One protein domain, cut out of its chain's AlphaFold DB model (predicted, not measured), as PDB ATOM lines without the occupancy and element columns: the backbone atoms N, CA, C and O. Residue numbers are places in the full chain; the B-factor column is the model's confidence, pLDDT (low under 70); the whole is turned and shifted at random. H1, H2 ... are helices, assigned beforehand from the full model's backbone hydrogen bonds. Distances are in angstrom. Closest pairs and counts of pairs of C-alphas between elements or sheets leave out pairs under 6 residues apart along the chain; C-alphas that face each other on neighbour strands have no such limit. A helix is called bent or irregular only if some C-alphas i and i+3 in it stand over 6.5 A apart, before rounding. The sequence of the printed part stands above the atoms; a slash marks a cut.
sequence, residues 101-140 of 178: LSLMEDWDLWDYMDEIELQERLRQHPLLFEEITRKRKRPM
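AT A GLANCE: This is residues 101 to 140 of the 178 residues of an uncharacterized protein of Anopheles farauti (UniProt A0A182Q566). One long helix, H3, makes the long axis, and two short helices, H1 and H2, lie on one side of it: H1 runs crosswise, and H2 runs roughly back along the first half of H3. The printed part has 40 residues with three named helices, in the order H1, H2, H3, and no named strand; its class is all helix. It is compact, with a radius of gyration of the C-alphas of 9.5 A, and only just elongated, spanning 28 by 18 by 18 A.

HOW THE PARTS SIT: Start from Leu 101 and read on to H1, residues 106 to 112; a tight link of 2 residues leads to H2, residues 115 to 121. These two are close but not clearly touching: their closest C-alphas, those of Leu 109 and Leu 118, are 7.9 A apart, and their lines are about perpendicular at 77 degrees. A tight link of 4 residues leads on to H3, residues 126 to 140. H2 and H3 are close but not clearly touching, with the closest C-alphas, those of Gln 119 and Phe 129, 6.5 A apart; they run opposite ways at a shallow tilt of 26 degrees. H1 and H3 only just touch, with 3 pairs of C-alphas within 8 A, and H3 does so with residues 132 to 136 alone. Their closest C-alphas, those of Asp 106 and Ile 132, are 5.7 A apart, and their lines are about perpendicular at 88 degrees. In H2 every O i to N i+4 pair is within hydrogen-bond range; in H1 it is 2 of 3 and in H3 9 of 11.

IN THESE COORDINATES: Find C-alpha 106 at (215.555, 120.098, 21.647); from there H1 runs 10.0 A to C-alpha 112. H2 runs 10.0 A from C-alpha 115 at (215.844, 132.226, 21.466) to C-alpha 121. H3 runs 22.9 A from C-alpha 126 to C-alpha 140 at (225.184, 121.939, 8.683), and it is only just irregular: C-alphas 137 and 140 are 6.9 A apart.

THE WHOLE: The two C-alphas farthest apart, those of Gln 124 and Met 140, are 28.3 A apart. The printed part has no cut, and neither link between helices is long. The mean pLDDT of the printed part is 83.9; look at residues 137 to 140 for the model's low confidence, under 70.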
ATOM      1  N   LEU A 101     209.131 121.491  29.877       78.44
ATOM      2  CA  LEU A 101     210.269 121.733  28.976       78.44
ATOM      3  C   LEU A 101     211.365 120.671  29.088       78.44
ATOM      4  O   LEU A 101     212.001 120.333  28.099       78.44
ATOM      5  N   SER A 102     211.554 120.113  30.283       77.75
ATOM      6  CA  SER A 102     212.519 119.039  30.542       77.75
ATOM      7  C   SER A 102     212.211 117.732  29.811       77.75
ATOM      8  O   SER A 102     213.091 116.886  29.686       77.75
ATOM      9  N   LEU A 103     210.969 117.541  29.367       81.94
ATOM     10  CA  LEU A 103     210.540 116.372  28.606       81.94
ATOM     11  C   LEU A 103     210.372 116.679  27.111       81.94
ATOM     12  O   LEU A 103     210.015 115.773  26.359       81.94
ATOM     13  N   MET A 104     210.554 117.927  26.679       83.81
ATOM     14  CA  MET A 104     210.424 118.337  25.280       83.81
ATOM     15  C   MET A 104     211.734 118.082  24.526       83.81
ATOM     16  O   MET A 104     212.809 118.206  25.110       83.81
ATOM     17  N   GLU A 105     211.658 117.678  23.255       87.00
ATOM     18  CA  GLU A 105     212.863 117.471  22.449       87.00
ATOM     19  C   GLU A 105     213.488 118.815  22.056       87.00
ATOM     20  O   GLU A 105     212.781 119.800  21.848       87.00
ATOM     21  N   ASP A 106     214.817 118.858  21.931       84.88
ATOM     22  CA  ASP A 106     215.555 120.098  21.647       84.88
ATOM     23  C   ASP A 106     215.071 120.796  20.362       84.88
ATOM     24  O   ASP A 106     215.149 122.018  20.274       84.88
ATOM     25  N   TRP A 107     214.559 120.041  19.381       81.50
ATOM     26  CA  TRP A 107     213.942 120.578  18.163       81.50
ATOM     27  C   TRP A 107     212.590 121.242  18.441       81.50
ATOM     28  O   TRP A 107     212.390 122.390  18.050       81.50
ATOM     29  N   ASP A 108     211.713 120.569  19.184       84.62
ATOM     30  CA  ASP A 108     210.400 121.092  19.582       84.62
ATOM     31  C   ASP A 108     210.532 122.373  20.425       84.62
ATOM     32  O   ASP A 108     209.729 123.295  20.306       84.62
ATOM     33  N   LEU A 109     211.582 122.471  21.251       86.50
ATOM     34  CA  LEU A 109     211.916 123.665  22.040       86.50
ATOM     35  C   LEU A 109     212.130 124.921  21.189       86.50
ATOM     36  O   LEU A 109     211.783 126.012  21.642       86.50
ATOM     37  N   TRP A 110     212.658 124.776  19.974       84.25
ATOM     38  CA  TRP A 110     212.895 125.894  19.059       84.25
ATOM     39  C   TRP A 110     211.654 126.349  18.297       84.25
ATOM     40  O   TRP A 110     211.561 127.527  17.961       84.25
ATOM     41  N   ASP A 111     210.721 125.439  18.032       85.31
ATOM     42  CA  ASP A 111     209.441 125.778  17.403       85.31
ATOM     43  C   ASP A 111     208.447 126.338  18.428       85.31
ATOM     44  O   ASP A 111     207.549 127.109  18.089       85.31
ATOM     45  N   TYR A 112     208.623 125.959  19.695       85.88
ATOM     46  CA  TYR A 112     207.753 126.360  20.788       85.88
ATOM     47  C   TYR A 112     208.021 127.784  21.298       85.88
ATOM     48  O   TYR A 112     207.077 128.466  21.692       85.88
ATOM     49  N   MET A 113     209.279 128.245  21.323       88.19
ATOM     50  CA  MET A 113     209.625 129.580  21.834       88.19
ATOM     51  C   MET A 113     210.853 130.209  21.156       88.19
ATOM     52  O   MET A 113     211.740 129.516  20.658       88.19
ATOM     53  N   ASP A 114     210.932 131.542  21.202       90.00
ATOM     54  CA  ASP A 114     212.054 132.310  20.651       90.00
ATOM     55  C   ASP A 114     213.352 132.129  21.468       90.00
ATOM     56  O   ASP A 114     213.335 131.848  22.666       90.00
ATOM     57  N   GLU A 115     214.512 132.381  20.842       89.00
ATOM     58  CA  GLU A 115     215.844 132.226  21.466       89.00
ATOM     59  C   GLU A 115     215.994 132.993  22.784       89.00
ATOM     60  O   GLU A 115     216.593 132.498  23.737       89.00
ATOM     61  N   ILE A 116     215.438 134.205  22.837       90.38
ATOM     62  CA  ILE A 116     215.513 135.081  24.010       90.38
ATOM     63  C   ILE A 116     214.700 134.486  25.166       90.38
ATOM     64  O   ILE A 116     215.165 134.478  26.306       90.38
ATOM     65  N   GLU A 117     213.515 133.945  24.875       91.12
ATOM     66  CA  GLU A 117     212.649 133.315  25.875       91.12
ATOM     67  C   GLU A 117     213.265 132.009  26.392       91.12
ATOM     68  O   GLU A 117     213.300 131.765  27.603       91.12
ATOM     69  N   LEU A 118     213.841 131.207  25.493       89.38
ATOM     70  CA  LEU A 118     214.579 130.000  25.852       89.38
ATOM     71  C   LEU A 118     215.785 130.324  26.745       89.38
ATOM     72  O   LEU A 118     216.018 129.645  27.747       89.38
ATOM     73  N   GLN A 119     216.525 131.390  26.425       90.62
ATOM     74  CA  GLN A 119     217.652 131.863  27.226       90.62
ATOM     75  C   GLN A 119     217.213 132.328  28.620       90.62
ATOM     76  O   GLN A 119     217.899 132.053  29.607       90.62
ATOM     77  N   GLU A 120     216.079 133.022  28.726       92.19
ATOM     78  CA  GLU A 120     215.546 133.483  30.006       92.19
ATOM     79  C   GLU A 120     215.090 132.311  30.885       92.19
ATOM     80  O   GLU A 120     215.446 132.250  32.068       92.19
ATOM     81  N   ARG A 121     214.387 131.328  30.306       87.62
ATOM     82  CA  ARG A 121     213.969 130.120  31.031       87.62
ATOM     83  C   ARG A 121     215.145 129.244  31.450       87.62
ATOM     84  O   ARG A 121     215.154 128.727  32.565       87.62
ATOM     85  N   LEU A 122     216.162 129.116  30.602       89.38
ATOM     86  CA  LEU A 122     217.374 128.343  30.886       89.38
ATOM     87  C   LEU A 122     218.489 129.174  31.532       89.38
ATOM     88  O   LEU A 122     219.628 128.717  31.613       89.38
ATOM     89  N   ARG A 123     218.182 130.360  32.071       92.06
ATOM     90  CA  ARG A 123     219.168 131.247  32.709       92.06
ATOM     91  C   ARG A 123     219.966 130.561  33.822       92.06
ATOM     92  O   ARG A 123     221.136 130.872  34.020       92.06
ATOM     93  N   GLN A 124     219.341 129.639  34.557       93.31
ATOM     94  CA  GLN A 124     219.996 128.867  35.622       93.31
ATOM     95  C   GLN A 124     220.798 127.661  35.096       93.31
ATOM     96  O   GLN A 124     221.591 127.079  35.834       93.31
ATOM     97  N   HIS A 125     220.635 127.308  33.819       90.94
ATOM     98  CA  HIS A 125     221.246 126.151  33.167       90.94
ATOM     99  C   HIS A 125     221.975 126.556  31.871       90.94
ATOM    100  O   HIS A 125     221.599 126.117  30.782       90.94
ATOM    101  N   PRO A 126     223.056 127.357  31.954       89.38
ATOM    102  CA  PRO A 126     223.753 127.874  30.773       89.38
ATOM    103  C   PRO A 126     224.337 126.771  29.877       89.38
ATOM    104  O   PRO A 126     224.320 126.910  28.660       89.38
ATOM    105  N   LEU A 127     224.791 125.652  30.460       90.44
ATOM    106  CA  LEU A 127     225.289 124.497  29.698       90.44
ATOM    107  C   LEU A 127     224.186 123.825  28.871       90.44
ATOM    108  O   LEU A 127     224.445 123.356  27.768       90.44
ATOM    109  N   LEU A 128     222.955 123.788  29.390       87.44
ATOM    110  CA  LEU A 128     221.813 123.224  28.673       87.44
ATOM    111  C   LEU A 128     221.404 124.136  27.510       87.44
ATOM    112  O   LEU A 128     221.161 123.656  26.409       87.44
ATOM    113  N   PHE A 129     221.408 125.454  27.731       90.44
ATOM    114  CA  PHE A 129     221.182 126.433  26.669       90.44
ATOM    115  C   PHE A 129     222.233 126.327  25.551       90.44
ATOM    116  O   PHE A 129     221.888 126.316  24.369       90.44
ATOM    117  N   GLU A 130     223.515 126.202  25.906       90.38
ATOM    118  CA  GLU A 130     224.589 125.990  24.931       90.38
ATOM    119  C   GLU A 130     224.389 124.688  24.149       90.38
ATOM    120  O   GLU A 130     224.483 124.692  22.927       90.38
ATOM    121  N   GLU A 131     224.051 123.584  24.815       87.69
ATOM    122  CA  GLU A 131     223.839 122.293  24.155       87.69
ATOM    123  C   GLU A 131     222.680 122.330  23.146       87.69
ATOM    124  O   GLU A 131     222.840 121.910  21.997       87.69
ATOM    125  N   ILE A 132     221.541 122.903  23.542       86.62
ATOM    126  CA  ILE A 132     220.347 123.037  22.694       86.62
ATOM    127  C   ILE A 132     220.624 123.960  21.494       86.62
ATOM    128  O   ILE A 132     220.277 123.646  20.351       86.62
ATOM    129  N   THR A 133     221.297 125.094  21.716       86.38
ATOM    130  CA  THR A 133     221.662 126.038  20.642       86.38
ATOM    131  C   THR A 133     222.739 125.489  19.710       86.38
ATOM    132  O   THR A 133     222.705 125.734  18.500       86.38
ATOM    133  N   ARG A 134     223.681 124.709  20.240       84.88
ATOM    134  CA  ARG A 134     224.729 124.036  19.474       84.88
ATOM    135  C   ARG A 134     224.142 122.978  18.552       84.88
ATOM    136  O   ARG A 134     224.495 122.976  17.375       84.88
ATOM    137  N   LYS A 135     223.220 122.135  19.033       79.38
ATOM    138  CA  LYS A 135     222.518 121.144  18.199       79.38
ATOM    139  C   LYS A 135     221.755 121.794  17.048       79.38
ATOM    140  O   LYS A 135     221.894 121.340  15.919       79.38
ATOM    141  N   ARG A 136     221.081 122.927  17.279       77.88
ATOM    142  CA  ARG A 136     220.440 123.715  16.208       77.88
ATOM    143  C   ARG A 136     221.416 124.264  15.167       77.88
ATOM    144  O   ARG A 136     221.043 124.413  14.009       77.88
ATOM    145  N   LYS A 137     222.649 124.602  15.557       66.25
ATOM    146  CA  LYS A 137     223.709 125.054  14.630       66.25
ATOM    147  C   LYS A 137     224.433 123.895  13.940       66.25
ATOM    148  O   LYS A 137     225.110 124.122  12.939       66.25
ATOM    149  N   ARG A 138     224.271 122.662  14.433       59.59
ATOM    150  CA  ARG A 138     224.908 121.457  13.894       59.59
ATOM    151  C   ARG A 138     224.239 120.763  12.692       59.59
ATOM    152  O   ARG A 138     224.953 119.954  12.102       59.59
ATOM    153  N   PRO A 139     223.013 121.072  12.209       54.84
ATOM    154  CA  PRO A 139     222.492 120.392  11.023       54.84
ATOM    155  C   PRO A 139     223.298 120.712   9.749       54.84
ATOM    156  O   PRO A 139     223.087 120.066   8.737       54.84
ATOM    157  N   MET A 140     224.245 121.666   9.786       46.81
ATOM    158  CA  MET A 140     225.184 121.939   8.683       46.81
ATOM    159  C   MET A 140     226.597 121.346   8.855       46.81
ATOM    160  O   MET A 140     227.405 121.489   7.944       46.81
TER     161      MET A 140